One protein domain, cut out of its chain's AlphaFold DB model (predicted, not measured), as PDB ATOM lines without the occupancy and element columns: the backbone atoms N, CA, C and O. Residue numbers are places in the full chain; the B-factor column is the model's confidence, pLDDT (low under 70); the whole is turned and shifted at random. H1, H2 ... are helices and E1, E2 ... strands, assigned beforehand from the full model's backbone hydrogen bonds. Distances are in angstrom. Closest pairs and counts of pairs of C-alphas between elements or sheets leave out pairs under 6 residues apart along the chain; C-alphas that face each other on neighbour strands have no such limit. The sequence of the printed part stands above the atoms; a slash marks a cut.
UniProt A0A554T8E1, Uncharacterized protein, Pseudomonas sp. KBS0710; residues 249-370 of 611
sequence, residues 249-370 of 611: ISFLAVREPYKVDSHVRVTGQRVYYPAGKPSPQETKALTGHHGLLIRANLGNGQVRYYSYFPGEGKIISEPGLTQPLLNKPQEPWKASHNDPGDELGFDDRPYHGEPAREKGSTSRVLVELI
ATOM      1  N   ILE A 249     185.892 164.774 240.907       98.00
ATOM      2  CA  ILE A 249     186.560 164.459 242.176       98.00
ATOM      3  C   ILE A 249     188.065 164.659 242.036       98.00
ATOM      4  O   ILE A 249     188.680 164.210 241.072       98.00
ATOM      5  N   SER A 250     188.664 165.366 242.985       97.62
ATOM      6  CA  SER A 250     190.111 165.536 243.113       97.62
ATOM      7  C   SER A 250     190.550 165.114 244.502       97.62
ATOM      8  O   SER A 250     189.812 165.316 245.463       97.62
ATOM      9  N   PHE A 251     191.761 164.585 244.599       97.50
ATOM     10  CA  PHE A 251     192.382 164.229 245.864       97.50
ATOM     11  C   PHE A 251     193.574 165.146 246.112       97.50
ATOM     12  O   PHE A 251     194.340 165.432 245.188       97.50
ATOM     13  N   LEU A 252     193.685 165.629 247.340       96.88
ATOM     14  CA  LEU A 252     194.649 166.620 247.779       96.88
ATOM     15  C   LEU A 252     195.378 166.064 249.008       96.88
ATOM     16  O   LEU A 252     194.732 165.738 250.003       96.88
ATOM     17  N   ALA A 253     196.702 165.962 248.943       95.56
ATOM     18  CA  ALA A 253     197.515 165.739 250.132       95.56
ATOM     19  C   ALA A 253     197.554 167.035 250.947       95.56
ATOM     20  O   ALA A 253     197.741 168.112 250.378       95.56
ATOM     21  N   VAL A 254     197.370 166.926 252.260       95.50
ATOM     22  CA  VAL A 254     197.521 168.043 253.202       95.50
ATOM     23  C   VAL A 254     198.947 168.022 253.729       95.50
ATOM     24  O   VAL A 254     199.476 166.950 254.026       95.50
ATOM     25  N   ARG A 255     199.597 169.184 253.785       94.69
ATOM     26  CA  ARG A 255     200.984 169.304 254.231       94.69
ATOM     27  C   ARG A 255     201.151 170.481 255.182       94.69
ATOM     28  O   ARG A 255     200.638 171.564 254.908       94.69
ATOM     29  N   GLU A 256     201.908 170.300 256.251       92.69
ATOM     30  CA  GLU A 256     202.375 171.414 257.071       92.69
ATOM     31  C   GLU A 256     203.419 172.229 256.287       92.69
ATOM     32  O   GLU A 256     204.265 171.650 255.596       92.69
ATOM     33  N   PRO A 257     203.403 173.570 256.373       91.81
ATOM     34  CA  PRO A 257     204.503 174.381 255.874       91.81
ATOM     35  C   PRO A 257     205.758 174.146 256.726       91.81
ATOM     36  O   PRO A 257     205.687 173.729 257.884       91.81
ATOM     37  N   TYR A 258     206.934 174.488 256.195       89.19
ATOM     38  CA  TYR A 258     208.149 174.499 257.013       89.19
ATOM     39  C   TYR A 258     207.978 175.389 258.254       89.19
ATOM     40  O   TYR A 258     207.439 176.496 258.172       89.19
ATOM     41  N   LYS A 259     208.503 174.922 259.395       81.56
ATOM     42  CA  LYS A 259     208.518 175.689 260.648       81.56
ATOM     43  C   LYS A 259     209.176 177.053 260.439       81.56
ATOM     44  O   LYS A 259     210.144 177.182 259.690       81.56
ATOM     45  N   VAL A 260     208.652 178.057 261.131       76.62
ATOM     46  CA  VAL A 260     209.072 179.456 261.030       76.62
ATOM     47  C   VAL A 260     209.601 179.914 262.389       76.62
ATOM     48  O   VAL A 260     208.883 179.799 263.380       76.62
ATOM     49  N   ASP A 261     210.810 180.478 262.426       68.88
ATOM     50  CA  ASP A 261     211.416 181.014 263.659       68.88
ATOM     51  C   ASP A 261     210.998 182.465 263.925       68.88
ATOM     52  O   ASP A 261     210.862 182.898 265.069       68.88
ATOM     53  N   SER A 262     210.804 183.254 262.866       72.19
ATOM     54  CA  SER A 262     210.456 184.670 262.978       72.19
ATOM     55  C   SER A 262     209.671 185.174 261.767       72.19
ATOM     56  O   SER A 262     209.664 184.572 260.693       72.19
ATOM     57  N   HIS A 263     208.989 186.306 261.930       75.75
ATOM     58  CA  HIS A 263     208.334 187.008 260.831       75.75
ATOM     59  C   HIS A 263     208.633 188.502 260.921       75.75
ATOM     60  O   HIS A 263     208.678 189.064 262.016       75.75
ATOM     61  N   VAL A 264     208.796 189.159 259.774       75.50
ATOM     62  CA  VAL A 264     208.955 190.619 259.692       75.50
ATOM     63  C   VAL A 264     207.823 191.190 258.841       75.50
ATOM     64  O   VAL A 264     207.330 190.544 257.915       75.50
ATOM     65  N   ARG A 265     207.363 192.399 259.171       77.56
ATOM     66  CA  ARG A 265     206.409 193.145 258.342       77.56
ATOM     67  C   ARG A 265     207.176 193.981 257.322       77.56
ATOM     68  O   ARG A 265     207.824 194.950 257.701       77.56
ATOM     69  N   VAL A 266     207.061 193.632 256.044       70.94
ATOM     70  CA  VAL A 266     207.600 194.411 254.921       70.94
ATOM     71  C   VAL A 266     206.416 194.916 254.105       70.94
ATOM     72  O   VAL A 266     205.567 194.128 253.697       70.94
ATOM     73  N   THR A 267     206.304 196.238 253.929       78.62
ATOM     74  CA  THR A 267     205.231 196.877 253.131       78.62
ATOM     75  C   THR A 267     203.811 196.390 253.470       78.62
ATOM     76  O   THR A 267     202.987 196.165 252.590       78.62
ATOM     77  N   GLY A 268     203.524 196.172 254.759       73.62
ATOM     78  CA  GLY A 268     202.220 195.694 255.245       73.62
ATOM     79  C   GLY A 268     201.979 194.183 255.112       73.62
ATOM     80  O   GLY A 268     201.071 193.664 255.760       73.62
ATOM     81  N   GLN A 269     202.815 193.454 254.366       68.50
ATOM     82  CA  GLN A 269     202.774 191.995 254.268       68.50
ATOM     83  C   GLN A 269     203.716 191.339 255.285       68.50
ATOM     84  O   GLN A 269     204.804 191.834 255.583       68.50
ATOM     85  N   ARG A 270     203.283 190.208 255.855       74.25
ATOM     86  CA  ARG A 270     204.127 189.372 256.718       74.25
ATOM     87  C   ARG A 270     205.005 188.478 255.848       74.25
ATOM     88  O   ARG A 270     204.480 187.665 255.094       74.25
ATOM     89  N   VAL A 271     206.318 188.606 256.002       70.75
ATOM     90  CA  VAL A 271     207.308 187.699 255.413       70.75
ATOM     91  C   VAL A 271     207.791 186.757 256.513       70.75
ATOM     92  O   VAL A 271     208.215 187.214 257.576       70.75
ATOM     93  N   TYR A 272     207.678 185.453 256.270       71.25
ATOM     94  CA  TYR A 272     208.029 184.399 257.221       71.25
ATOM     95  C   TYR A 272     209.427 183.852 256.912       71.25
ATOM     96  O   TYR A 272     209.699 183.480 255.765       71.25
ATOM     97  N   TYR A 273     210.291 183.810 257.932       67.62
ATOM     98  CA  TYR A 273     211.651 183.279 257.842       67.62
ATOM     99  C   TYR A 273     211.705 181.888 258.475       67.62
ATOM    100  O   TYR A 273     211.333 181.730 259.643       67.62
ATOM    101  N   PRO A 274     212.133 180.870 257.717       66.25
ATOM    102  CA  PRO A 274     212.072 179.494 258.174       66.25
ATOM    103  C   PRO A 274     213.033 179.244 259.334       66.25
ATOM    104  O   PRO A 274     214.075 179.892 259.448       66.25
ATOM    105  N   ALA A 275     212.704 178.234 260.131       67.69
ATOM    106  CA  ALA A 275     213.667 177.563 260.982       67.69
ATOM    107  C   ALA A 275     214.823 176.987 260.149       67.69
ATOM    108  O   ALA A 275     214.734 176.878 258.916       67.69
ATOM    109  N   GLY A 276     215.920 176.615 260.815       79.25
ATOM    110  CA  GLY A 276     217.060 175.948 260.177       79.25
ATOM    111  C   GLY A 276     216.637 174.816 259.226       79.25
ATOM    112  O   GLY A 276     215.570 174.222 259.381       79.25
ATOM    113  N   LYS A 277     217.468 174.528 258.212       86.25
ATOM    114  CA  LYS A 277     217.139 173.556 257.155       86.25
ATOM    115  C   LYS A 277     216.680 172.218 257.762       86.25
ATOM    116  O   LYS A 277     217.488 171.589 258.449       86.25
ATOM    117  N   PRO A 278     215.451 171.754 257.470       84.44
ATOM    118  CA  PRO A 278     214.937 170.514 258.025       84.44
ATOM    119  C   PRO A 278     215.719 169.320 257.485       84.44
ATOM    120  O   PRO A 278     216.190 169.294 256.341       84.44
ATOM    121  N   SER A 279     215.829 168.297 258.317       82.12
ATOM    122  CA  SER A 279     216.291 166.976 257.919       82.12
ATOM    123  C   SER A 279     215.338 166.343 256.885       82.12
ATOM    124  O   SER A 279     214.180 166.758 256.744       82.12
ATOM    125  N   PRO A 280     215.780 165.300 256.156       80.19
ATOM    126  CA  PRO A 280     214.890 164.532 255.284       80.19
ATOM    127  C   PRO A 280     213.684 163.937 256.023       80.19
ATOM    128  O   PRO A 280     212.605 163.833 255.451       80.19
ATOM    129  N   GLN A 281     213.861 163.584 257.301       75.62
ATOM    130  CA  GLN A 281     212.797 163.069 258.160       75.62
ATOM    131  C   GLN A 281     211.752 164.141 258.447       75.62
ATOM    132  O   GLN A 281     210.577 163.942 258.157       75.62
ATOM    133  N   GLU A 282     212.192 165.304 258.930       79.56
ATOM    134  CA  GLU A 282     211.301 166.436 259.198       79.56
ATOM    135  C   GLU A 282     210.549 166.851 257.936       79.56
ATOM    136  O   GLU A 282     209.339 167.003 257.985       79.56
ATOM    137  N   THR A 283     211.230 166.929 256.786       84.19
ATOM    138  CA  THR A 283     210.592 167.241 255.493       84.19
ATOM    139  C   THR A 283     209.498 166.235 255.121       84.19
ATOM    140  O   THR A 283     208.483 166.622 254.545       84.19
ATOM    141  N   LYS A 284     209.689 164.945 255.423       80.12
ATOM    142  CA  LYS A 284     208.712 163.907 255.084       80.12
ATOM    143  C   LYS A 284     207.525 163.866 256.048       80.12
ATOM    144  O   LYS A 284     206.411 163.617 255.595       80.12
ATOM    145  N   ALA A 285     207.748 164.155 257.332       82.25
ATOM    146  CA  ALA A 285     206.683 164.284 258.334       82.25
ATOM    147  C   ALA A 285     205.726 165.455 258.056       82.25
ATOM    148  O   ALA A 285     204.586 165.420 258.511       82.25
ATOM    149  N   LEU A 286     206.157 166.454 257.273       88.06
ATOM    150  CA  LEU A 286     205.278 167.545 256.843       88.06
ATOM    151  C   LEU A 286     204.111 167.068 255.986       88.06
ATOM    152  O   LEU A 286     203.142 167.801 255.858       88.06
ATOM    153  N   THR A 287     204.187 165.906 255.338       89.19
ATOM    154  CA  THR A 287     203.044 165.379 254.586       89.19
ATOM    155  C   THR A 287     202.120 164.623 255.530       89.19
ATOM    156  O   THR A 287     202.553 163.745 256.273       89.19
ATOM    157  N   GLY A 288     200.835 164.955 255.491       88.62
ATOM    158  CA  GLY A 288     199.809 164.304 256.285       88.62
ATOM    159  C   GLY A 288     199.398 162.956 255.699       88.62
ATOM    160  O   GLY A 288     198.394 162.865 255.001       88.62
ATOM    161  N   HIS A 289     200.176 161.910 255.979       85.06
ATOM    162  CA  HIS A 289     200.004 160.565 255.407       85.06
ATOM    163  C   HIS A 289     198.813 159.772 255.952       85.06
ATOM    164  O   HIS A 289     198.437 158.759 255.371       85.06
ATOM    165  N   HIS A 290     198.198 160.207 257.054       85.12
ATOM    166  CA  HIS A 290     197.074 159.516 257.699       85.12
ATOM    167  C   HIS A 290     195.704 159.953 257.171       85.12
ATOM    168  O   HIS A 290     194.690 159.341 257.519       85.12
ATOM    169  N   GLY A 291     195.662 160.966 256.302       91.94
ATOM    170  CA  GLY A 291     194.425 161.495 255.751       91.94
ATOM    171  C   GLY A 291     194.572 162.001 254.326       91.94
ATOM    172  O   GLY A 291     195.660 162.300 253.851       91.94
ATOM    173  N   LEU A 292     193.446 162.120 253.630       95.62
ATOM    174  CA  LEU A 292     193.413 162.666 252.280       95.62
ATOM    175  C   LEU A 292     192.218 163.599 252.121       95.62
ATOM    176  O   LEU A 292     191.082 163.216 252.410       95.62
ATOM    177  N   LEU A 293     192.468 164.813 251.633       97.50
ATOM    178  CA  LEU A 293     191.418 165.794 251.407       97.50
ATOM    179  C   LEU A 293     190.811 165.550 250.024       97.50
ATOM    180  O   LEU A 293     191.495 165.495 249.002       97.50
ATOM    181  N   ILE A 294     189.499 165.401 249.974       98.12
ATOM    182  CA  ILE A 294     188.735 165.123 248.768       98.12
ATOM    183  C   ILE A 294     187.990 166.390 248.394       98.12
ATOM    184  O   ILE A 294     187.160 166.880 249.151       98.12
ATOM    185  N   ARG A 295     188.235 166.896 247.189       97.75
ATOM    186  CA  ARG A 295     187.480 168.008 246.613       97.75
ATOM    187  C   ARG A 295     186.479 167.479 245.600       97.75
ATOM    188  O   ARG A 295     186.870 166.923 244.574       97.75
ATOM    189  N   ALA A 296     185.204 167.751 245.833       97.50
ATOM    190  CA  ALA A 296     184.130 167.547 244.877       97.50
ATOM    191  C   ALA A 296     183.752 168.875 244.213       97.50
ATOM    192  O   ALA A 296     183.166 169.754 244.841       97.50
ATOM    193  N   ASN A 297     184.091 169.029 242.934       96.38
ATOM    194  CA  ASN A 297     183.685 170.179 242.132       96.38
ATOM    195  C   ASN A 297     182.342 169.887 241.446       96.38
ATOM    196  O   ASN A 297     182.267 169.060 240.532       96.38
ATOM    197  N   LEU A 298     181.304 170.585 241.907       93.69
ATOM    198  CA  LEU A 298     179.912 170.449 241.475       93.69
ATOM    199  C   LEU A 298     179.616 171.230 240.180       93.69
ATOM    200  O   LEU A 298     178.574 171.030 239.563       93.69
ATOM    201  N   GLY A 299     180.543 172.083 239.733       90.00
ATOM    202  CA  GLY A 299     180.346 173.027 238.632       90.00
ATOM    203  C   GLY A 299     179.940 174.420 239.121       90.00
ATOM    204  O   GLY A 299     179.638 174.622 240.293       90.00
ATOM    205  N   ASN A 300     179.966 175.409 238.220       87.06
ATOM    206  CA  ASN A 300     179.551 176.796 238.493       87.06
ATOM    207  C   ASN A 300     180.236 177.444 239.716       87.06
ATOM    208  O   ASN A 300     179.620 178.212 240.449       87.06
ATOM    209  N   GLY A 301     181.503 177.095 239.967       84.38
ATOM    210  CA  GLY A 301     182.271 177.585 241.119       84.38
ATOM    211  C   GLY A 301     181.926 176.923 242.459       84.38
ATOM    212  O   GLY A 301     182.586 177.214 243.451       84.38
ATOM    213  N   GLN A 302     180.949 176.011 242.503       91.50
ATOM    214  CA  GLN A 302     180.565 175.305 243.722       91.50
ATOM    215  C   GLN A 302     181.483 174.110 243.981       91.50
ATOM    216  O   GLN A 302     181.677 173.237 243.128       91.50
ATOM    217  N   VAL A 303     182.020 174.051 245.196       95.25
ATOM    218  CA  VAL A 303     182.866 172.956 245.673       95.25
ATOM    219  C   VAL A 303     182.394 172.478 247.040       95.25
ATOM    220  O   VAL A 303     181.849 173.247 247.828       95.25
ATOM    221  N   ARG A 304     182.606 171.193 247.316       95.88
ATOM    222  CA  ARG A 304     182.517 170.605 248.655       95.88
ATOM    223  C   ARG A 304     183.799 169.851 248.952       95.88
ATOM    224  O   ARG A 304     184.407 169.300 248.031       95.88
ATOM    225  N   TYR A 305     184.171 169.808 250.222       96.44
ATOM    226  CA  TYR A 305     185.337 169.072 250.677       96.44
ATOM    227  C   TYR A 305     184.952 167.996 251.676       96.44
ATOM    228  O   TYR A 305     183.997 168.151 252.438       96.44
ATOM    229  N   TYR A 306     185.721 166.914 251.647       96.69
ATOM    230  CA  TYR A 306     185.629 165.833 252.606       96.69
ATOM    231  C   TYR A 306     187.029 165.409 253.034       96.69
ATOM    232  O   TYR A 306     187.902 165.294 252.179       96.69
ATOM    233  N   SER A 307     187.238 165.118 254.311       95.06
ATOM    234  CA  SER A 307     188.464 164.475 254.786       95.06
ATOM    235  C   SER A 307     188.246 162.969 254.857       95.06
ATOM    236  O   SER A 307     187.258 162.509 255.432       95.06
ATOM    237  N   TYR A 308     189.145 162.192 254.258       94.81
ATOM    238  CA  TYR A 308     189.142 160.738 254.372       94.81
ATOM    239  C   TYR A 308     190.243 160.266 255.310       94.81
ATOM    240  O   TYR A 308     191.420 160.458 255.013       94.81
ATOM    241  N   PHE A 309     189.847 159.585 256.386       86.00
ATOM    242  CA  PHE A 309     190.747 158.977 257.359       86.00
ATOM    243  C   PHE A 309     190.508 157.466 257.380       86.00
ATOM    244  O   PHE A 309     189.583 156.997 258.055       86.00
ATOM    245  N   PRO A 310     191.304 156.669 256.641       81.75
ATOM    246  CA  PRO A 310     191.126 155.222 256.626       81.75
ATOM    247  C   PRO A 310     191.289 154.633 258.032       81.75
ATOM    248  O   PRO A 310     190.528 153.735 258.387       81.75
ATOM    249  N   GLY A 311     192.218 155.175 258.836       70.19
ATOM    250  CA  GLY A 311     192.486 154.779 260.226       70.19
ATOM    251  C   GLY A 311     191.264 154.819 261.138       70.19
ATOM    252  O   GLY A 311     191.067 153.932 261.964       70.19
ATOM    253  N   GLU A 312     190.411 155.821 260.941       71.69
ATOM    254  CA  GLU A 312     189.183 156.012 261.716       71.69
ATOM    255  C   GLU A 312     187.950 155.374 261.069       71.69
ATOM    256  O   GLU A 312     186.862 155.380 261.649       71.69
ATOM    257  N   GLY A 313     188.104 154.860 259.852       72.88
ATOM    258  CA  GLY A 313     187.029 154.269 259.075       72.88
ATOM    259  C   GLY A 313     185.982 155.263 258.568       72.88
ATOM    260  O   GLY A 313     184.809 154.907 258.441       72.88
ATOM    261  N   LYS A 314     186.355 156.533 258.340       73.94
ATOM    262  CA  LYS A 314     185.387 157.614 258.086       73.94
ATOM    263  C   LYS A 314     185.792 158.542 256.948       73.94
ATOM    264  O   LYS A 314     186.964 158.851 256.744       73.94
ATOM    265  N   ILE A 315     184.769 159.030 256.248       87.62
ATOM    266  CA  ILE A 315     184.831 160.193 255.363       87.62
ATOM    267  C   ILE A 315     183.956 161.269 256.008       87.62
ATOM    268  O   ILE A 315     182.759 161.050 256.200       87.62
ATOM    269  N   ILE A 316     184.545 162.406 256.366       87.69
ATOM    270  CA  ILE A 316     183.850 163.504 257.046       87.69
ATOM    271  C   ILE A 316     183.718 164.710 256.121       87.69
ATOM    272  O   ILE A 316     184.613 164.985 255.334       87.69
ATOM    273  N   SER A 317     182.590 165.415 256.188       91.00
ATOM    274  CA  SER A 317     182.383 166.659 255.436       91.00
ATOM    275  C   SER A 317     183.126 167.815 256.105       91.00
ATOM    276  O   SER A 317     183.069 167.944 257.327       91.00
ATOM    277  N   GLU A 318     183.763 168.668 255.301       92.69
ATOM    278  CA  GLU A 318     184.515 169.847 255.751       92.69
ATOM    279  C   GLU A 318     183.795 171.145 255.344       92.69
ATOM    280  O   GLU A 318     184.185 171.808 254.376       92.69
ATOM    281  N   PRO A 319     182.715 171.544 256.046       87.94
ATOM    282  CA  PRO A 319     181.893 172.692 255.656       87.94
ATOM    283  C   PRO A 319     182.617 174.041 255.790       87.94
ATOM    284  O   PRO A 319     182.161 175.028 255.216       87.94
ATOM    285  N   GLY A 320     183.735 174.095 256.526       86.00
ATOM    286  CA  GLY A 320     184.590 175.283 256.624       86.00
ATOM    287  C   GLY A 320     185.333 175.613 255.323       86.00
ATOM    288  O   GLY A 320     185.819 176.731 255.160       86.00
ATOM    289  N   LEU A 321     185.385 174.674 254.372       90.88
ATOM    290  CA  LEU A 321     186.048 174.837 253.082       90.88
ATOM    291  C   LEU A 321     185.007 175.063 251.982       90.88
ATOM    292  O   LEU A 321     184.383 174.133 251.479       90.88
ATOM    293  N   THR A 322     184.814 176.321 251.590       84.94
ATOM    294  CA  THR A 322     183.775 176.707 250.615       84.94
ATOM    295  C   THR A 322     184.333 177.226 249.293       84.94
ATOM    296  O   THR A 322     183.595 177.330 248.315       84.94
ATOM    297  N   GLN A 323     185.634 177.518 249.236       88.88
ATOM    298  CA  GLN A 323     186.302 178.044 248.047       88.88
ATOM    299  C   GLN A 323     187.230 177.001 247.404       88.88
ATOM    300  O   GLN A 323     187.746 176.108 248.086       88.88
ATOM    301  N   PRO A 324     187.461 177.067 246.080       90.69
ATOM    302  CA  PRO A 324     188.480 176.254 245.429       90.69
ATOM    303  C   PRO A 324     189.869 176.528 246.023       90.69
ATOM    304  O   PRO A 324     190.365 177.647 245.949       90.69
ATOM    305  N   LEU A 325     190.503 175.499 246.586       92.38
ATOM    306  CA  LEU A 325     191.867 175.588 247.092       92.38
ATOM    307  C   LEU A 325     192.860 175.569 245.925       92.38
ATOM    308  O   LEU A 325     192.678 174.821 244.952       92.38
ATOM    309  N   LEU A 326     193.906 176.391 246.032       90.94
ATOM    310  CA  LEU A 326     194.993 176.430 245.062       90.94
ATOM    311  C   LEU A 326     195.911 175.222 245.268       90.94
ATOM    312  O   LEU A 326     196.232 174.869 246.396       90.94
ATOM    313  N   ASN A 327     196.348 174.599 244.174       93.62
ATOM    314  CA  ASN A 327     197.362 173.552 244.239       93.62
ATOM    315  C   ASN A 327     198.722 174.174 244.585       93.62
ATOM    316  O   ASN A 327     199.310 174.850 243.739       93.62
ATOM    317  N   LYS A 328     199.201 173.938 245.803       93.00
ATOM    318  CA  LYS A 328     200.456 174.457 246.348       93.00
ATOM    319  C   LYS A 328     201.308 173.296 246.875       93.00
ATOM    320  O   LYS A 328     201.292 173.029 248.076       93.00
ATOM    321  N   PRO A 329     202.031 172.568 246.006       89.75
ATOM    322  CA  PRO A 329     202.996 171.575 246.468       89.75
ATOM    323  C   PRO A 329     204.089 172.247 247.308       89.75
ATOM    324  O   PRO A 329     204.495 173.376 247.027       89.75
ATOM    325  N   GLN A 330     204.596 171.546 248.323       87.81
ATOM    326  CA  GLN A 330     205.715 172.050 249.118       87.81
ATOM    327  C   GLN A 330     206.974 172.129 248.244       87.81
ATOM    328  O   GLN A 330     207.497 171.111 247.789       87.81
ATOM    329  N   GLU A 331     207.487 173.340 248.043       90.12
ATOM    330  CA  GLU A 331     208.757 173.549 247.348       90.12
ATOM    331  C   GLU A 331     209.960 173.109 248.208       90.12
ATOM    332  O   GLU A 331     209.857 173.042 249.443       90.12
ATOM    333  N   PRO A 332     211.130 172.833 247.592       90.56
ATOM    334  CA  PRO A 332     212.369 172.623 248.335       90.56
ATOM    335  C   PRO A 332     212.644 173.784 249.294       90.56
ATOM    336  O   PRO A 332     212.465 174.944 248.923       90.56
ATOM    337  N   TRP A 333     213.107 173.470 250.507       89.88
ATOM    338  CA  TRP A 333     213.414 174.476 251.526       89.88
ATOM    339  C   TRP A 333     214.386 175.543 251.003       89.88
ATOM    340  O   TRP A 333     215.440 175.221 250.441       89.88
ATOM    341  N   LYS A 334     214.056 176.814 251.241       87.31
ATOM    342  CA  LYS A 334     214.897 177.977 250.917       87.31
ATOM    343  C   LYS A 334     215.206 178.762 252.185       87.31
ATOM    344  O   LYS A 334     214.300 179.059 252.951       87.31
ATOM    345  N   ALA A 335     216.456 179.183 252.367       82.69
ATOM    346  CA  ALA A 335     216.861 179.977 253.532       82.69
ATOM    347  C   ALA A 335     216.201 181.369 253.593       82.69
ATOM    348  O   ALA A 335     216.079 181.949 254.666       82.69
ATOM    349  N   SER A 336     215.801 181.919 252.443       80.19
ATOM    350  CA  SER A 336     215.270 183.280 252.335       80.19
ATOM    351  C   SER A 336     213.778 183.380 252.648       80.19
ATOM    352  O   SER A 336     213.370 184.274 253.382       80.19
ATOM    353  N   HIS A 337     212.963 182.502 252.059       81.19
ATOM    354  CA  HIS A 337     211.509 182.521 252.176       81.19
ATOM    355  C   HIS A 337     210.909 181.176 251.754       81.19
ATOM    356  O   HIS A 337     211.330 180.603 250.749       81.19
ATOM    357  N   ASN A 338     209.887 180.719 252.478       85.44
ATOM    358  CA  ASN A 338     209.070 179.564 252.110       85.44
ATOM    359  C   ASN A 338     207.588 179.936 252.194       85.44
ATOM    360  O   ASN A 338     207.223 180.812 252.983       85.44
ATOM    361  N   ASP A 339     206.753 179.260 251.399       87.25
ATOM    362  CA  ASP A 339     205.302 179.449 251.440       87.25
ATOM    363  C   ASP A 339     204.791 179.126 252.857       87.25
ATOM    364  O   ASP A 339     205.017 178.013 253.345       87.25
ATOM    365  N   PRO A 340     204.149 180.085 253.549       85.94
ATOM    366  CA  PRO A 340     203.652 179.871 254.899       85.94
ATOM    367  C   PRO A 340     202.383 179.014 254.938       85.94
ATOM    368  O   PRO A 340     201.850 178.819 256.023       85.94
ATOM    369  N   GLY A 341     201.853 178.559 253.803       91.06
ATOM    370  CA  GLY A 341     200.580 177.856 253.741       91.06
ATOM    371  C   GLY A 341     199.375 178.782 253.904       91.06
ATOM    372  O   GLY A 341     199.468 179.927 254.367       91.06
ATOM    373  N   ASP A 342     198.218 178.257 253.523       91.75
ATOM    374  CA  ASP A 342     196.928 178.921 253.650       91.75
ATOM    375  C   ASP A 342     196.301 178.587 255.005       91.75
ATOM    376  O   ASP A 342     196.399 177.465 255.498       91.75
ATOM    377  N   GLU A 343     195.655 179.574 255.623       91.88
ATOM    378  CA  GLU A 343     194.882 179.357 256.845       91.88
ATOM    379  C   GLU A 343     193.487 178.863 256.467       91.88
ATOM    380  O   GLU A 343     192.688 179.601 255.887       91.88
ATOM    381  N   LEU A 344     193.221 177.592 256.753       92.38
ATOM    382  CA  LEU A 344     192.034 176.871 256.321       92.38
ATOM    383  C   LEU A 344     191.193 176.440 257.528       92.38
ATOM    384  O   LEU A 344     191.714 176.066 258.575       92.38
ATOM    385  N   GLY A 345     189.869 176.492 257.374       89.50
ATOM    386  CA  GLY A 345     188.893 176.187 258.427       89.50
ATOM    387  C   GLY A 345     188.633 174.694 258.634       89.50
ATOM    388  O   GLY A 345     187.474 174.286 258.608       89.50
ATOM    389  N   PHE A 346     189.690 173.895 258.780       88.94
ATOM    390  CA  PHE A 346     189.618 172.482 259.165       88.94
ATOM    391  C   PHE A 346     190.809 172.108 260.054       88.94
ATOM    392  O   PHE A 346     191.767 172.876 260.171       88.94
ATOM    393  N   ASP A 347     190.748 170.937 260.687       90.00
ATOM    394  CA  ASP A 347     191.831 170.421 261.524       90.00
ATOM    395  C   ASP A 347     192.766 169.492 260.743       90.00
ATOM    396  O   ASP A 347     192.340 168.470 260.205       90.00
ATOM    397  N   ASP A 348     194.046 169.845 260.692       91.56
ATOM    398  CA  ASP A 348     195.083 169.091 259.994       91.56
ATOM    399  C   ASP A 348     195.691 167.965 260.832       91.56
ATOM    400  O   ASP A 348     196.190 166.997 260.269       91.56
ATOM    401  N   ARG A 349     195.590 168.017 262.166       88.50
ATOM    402  CA  ARG A 349     196.189 167.017 263.070       88.50
ATOM    403  C   ARG A 349     195.890 165.560 262.701       88.50
ATOM    404  O   ARG A 349     196.840 164.777 262.656       88.50
ATOM    405  N   PRO A 350     194.644 165.171 262.359       87.38
ATOM    406  CA  PRO A 350     194.356 163.784 261.998       87.38
ATOM    407  C   PRO A 350     195.073 163.325 260.724       87.38
ATOM    408  O   PRO A 350     195.349 162.137 260.570       87.38
ATOM    409  N   TYR A 351     195.447 164.248 259.832       90.25
ATOM    410  CA  TYR A 351     196.275 163.929 258.668       90.25
ATOM    411  C   TYR A 351     197.698 163.523 259.072       90.25
ATOM    412  O   TYR A 351     198.325 162.731 258.375       90.25
ATOM    413  N   HIS A 352     198.184 163.988 260.221       84.31
ATOM    414  CA  HIS A 352     199.501 163.668 260.778       84.31
ATOM    415  C   HIS A 352     199.445 162.578 261.862       84.31
ATOM    416  O   HIS A 352     200.405 162.393 262.604       84.31
ATOM    417  N   GLY A 353     198.326 161.849 261.967       77.12
ATOM    418  CA  GLY A 353     198.149 160.788 262.966       77.12
ATOM    419  C   GLY A 353     197.920 161.309 264.389       77.12
ATOM    420  O   GLY A 353     197.959 160.537 265.347       77.12
ATOM    421  N   GLU A 354     197.664 162.608 264.546       79.69
ATOM    422  CA  GLU A 354     197.390 163.228 265.834       79.69
ATOM    423  C   GLU A 354     195.877 163.320 266.121       79.69
ATOM    424  O   GLU A 354     195.077 163.483 265.199       79.69
ATOM    425  N   PRO A 355     195.447 163.276 267.397       78.69
ATOM    426  CA  PRO A 355     194.040 163.449 267.746       78.69
ATOM    427  C   PRO A 355     193.490 164.809 267.306       78.69
ATOM    428  O   PRO A 355     194.146 165.844 267.492       78.69
ATOM    429  N   ALA A 356     192.249 164.805 266.817       82.50
ATOM    430  CA  ALA A 356     191.567 166.021 266.395       82.50
ATOM    431  C   ALA A 356     191.450 167.062 267.531       82.50
ATOM    432  O   ALA A 356     191.248 166.719 268.701       82.50
ATOM    433  N   ARG A 357     191.573 168.346 267.182       83.38
ATOM    434  CA  ARG A 357     191.319 169.517 268.032       83.38
ATOM    435  C   ARG A 357     189.815 169.731 268.235       83.38
ATOM    436  O   ARG A 357     188.962 169.050 267.665       83.38
ATOM    437  N   GLU A 358     189.483 170.715 269.071       75.75
ATOM    438  CA  GLU A 358     188.106 171.172 269.243       75.75
ATOM    439  C   GLU A 358     187.490 171.642 267.917       75.75
ATOM    440  O   GLU A 358     188.155 172.187 267.033       75.75
ATOM    441  N   LYS A 359     186.177 171.441 267.786       71.81
ATOM    442  CA  LYS A 359     185.431 171.744 266.565       71.81
ATOM    443  C   LYS A 359     185.535 173.234 266.211       71.81
ATOM    444  O   LYS A 359     185.187 174.086 267.021       71.81
ATOM    445  N   GLY A 360     185.915 173.526 264.967       70.19
ATOM    446  CA  GLY A 360     186.080 174.898 264.468       70.19
ATOM    447  C   GLY A 360     187.517 175.421 264.515       70.19
ATOM    448  O   GLY A 360     187.726 176.606 264.269       70.19
ATOM    449  N   SER A 361     188.500 174.564 264.806       79.75
ATOM    450  CA  SER A 361     189.918 174.895 264.667       79.75
ATOM    451  C   SER A 361     190.287 175.270 263.228       79.75
ATOM    452  O   SER A 361     189.758 174.707 262.266       79.75
ATOM    453  N   THR A 362     191.233 176.197 263.094       88.38
ATOM    454  CA  THR A 362     191.898 176.513 261.830       88.38
ATOM    455  C   THR A 362     193.284 175.881 261.799       88.38
ATOM    456  O   THR A 362     193.945 175.757 262.832       88.38
ATOM    457  N   SER A 363     193.727 175.506 260.603       91.31
ATOM    458  CA  SER A 363     195.056 174.946 260.362       91.31
ATOM    459  C   SER A 363     195.750 175.715 259.254       91.31
ATOM    460  O   SER A 363     195.109 176.186 258.314       91.31
ATOM    461  N   ARG A 364     197.069 175.863 259.364       92.44
ATOM    462  CA  ARG A 364     197.885 176.533 258.354       92.44
ATOM    463  C   ARG A 364     198.609 175.471 257.544       92.44
ATOM    464  O   ARG A 364     199.568 174.892 258.035       92.44
ATOM    465  N   VAL A 365     198.143 175.233 256.322       94.81
ATOM    466  CA  VAL A 365     198.567 174.085 255.512       94.81
ATOM    467  C   VAL A 365     198.800 174.454 254.053       94.81
ATOM    468  O   VAL A 365     198.285 175.440 253.528       94.81
ATOM    469  N   LEU A 366     199.559 173.610 253.376       95.38
ATOM    470  CA  LEU A 366     199.672 173.530 251.931       95.38
ATOM    471  C   LEU A 366     198.838 172.341 251.448       95.38
ATOM    472  O   LEU A 366     198.740 171.324 252.135       95.38
ATOM    473  N   VAL A 367     198.241 172.453 250.263       95.75
ATOM    474  CA  VAL A 367     197.493 171.344 249.658       95.75
ATOM    475  C   VAL A 367     198.022 171.023 248.273       95.75
ATOM    476  O   VAL A 367     198.205 171.909 247.439       95.75
ATOM    477  N   GLU A 368     198.239 169.741 248.010       95.12
ATOM    478  CA  GLU A 368     198.859 169.263 246.779       95.12
ATOM    479  C   GLU A 368     197.945 168.286 246.046       95.12
ATOM    480  O   GLU A 368     197.534 167.266 246.592       95.12
ATOM    481  N   LEU A 369     197.641 168.570 244.783       95.56
ATOM    482  CA  LEU A 369     196.883 167.678 243.916       95.56
ATOM    483  C   LEU A 369     197.714 166.437 243.581       95.56
ATOM    484  O   LEU A 369     198.663 166.518 242.807       95.56
ATOM    485  N   ILE A 370     197.299 165.278 244.093       93.44
ATOM    486  CA  ILE A 370     198.056 164.026 243.919       93.44
ATOM    487  C   ILE A 370     197.770 163.311 242.589       93.44
ATOM    488  O   ILE A 370     198.516 162.422 242.190       93.44
TER     489      ILE A 370
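AT A GLANCE: This is residues 249 to 370 of the 611 residues of an uncharacterized protein of Pseudomonas sp. KBS0710 (UniProt A0A554T8E1). A strongly twisted sheet of six strands fills one end and the middle of the model, with the short helix H2 on it, while the separate hairpin of E2 and E3 lies at the other end of the longest axis. The stretch with H1 leads from this hairpin back to the sheet, and the long link between E6 and E7 loops out toward the hairpin and returns. The printed part has 122 residues, with two named helices and eight named strands in the order E1 E2 E3 H1 E4 E5 E6 E7 H2 E8. The large sheet runs E6 E5 E4 E1 E8 E7, all antiparallel; the class is mostly strand, though under half of the residues are in named elements. The whole is compact, with a radius of gyration of the C-alphas of 15.1 A and spans of 38 by 33 by 28 A.

IN THESE COORDINATES: In the large sheet, E1 is residues 249 to 255, 19.4 A long, beginning at C-alpha 249 (186.560, 164.459, 242.176). E4, residues 292 to 299, measures 21.5 A and E5, residues 302 to 309, 23.6 A. E6 is residues 314 to 317 and E7 residues 342 to 344. E8, residues 363 to 369, measures 18.1 A and ends at C-alpha 369 (196.883, 167.678, 243.916). The smaller sheet has E2, residues 260 to 266, 16.2 A, and E3, residues 269 to 274, 16.1 A. H1 is residues 280 to 285 and H2 residues 349 to 352.

HOW THE PARTS SIT: E4, E5 and E6 form a meander, each strand the antiparallel neighbour of the one before; N 294 and O 306 are 2.7 A apart, N 307 and O 316 2.8 A. Pairing of E1 is staggered: residues 249 to 252 pair with E4, N 252 to O 293 at 2.8 A, and residues 252 to 255 with E8, N 253 to O 368 at 2.8 A. E8 also pairs with the edge strand E7, N 342 to O 365 at 2.8 A. H2 is on this sheet at a height of 6.6 A, over none of its strands. H1 is not on it, and is close to H2 but not clearly touching, the closest C-alphas being those of Ala 285 and His 352, 7.6 A. The hairpin of E2 and E3, with N 264 and O 271 at 3.0 A, is apart from E4, E5, E6, E7 and E8. In H1 every O i to N i+4 pair is within hydrogen-bond range; H2 is too short for such a pair.

THE WHOLE: The two C-alphas farthest apart, those of Thr 267 and Gly 313, are 46.7 A apart. The printed part has no cut. The link from E6 to E7, residues 318 to 341, is long. Mean pLDDT of the printed part is 86.1; residues 261, 269 and 273 to 275 are under 70.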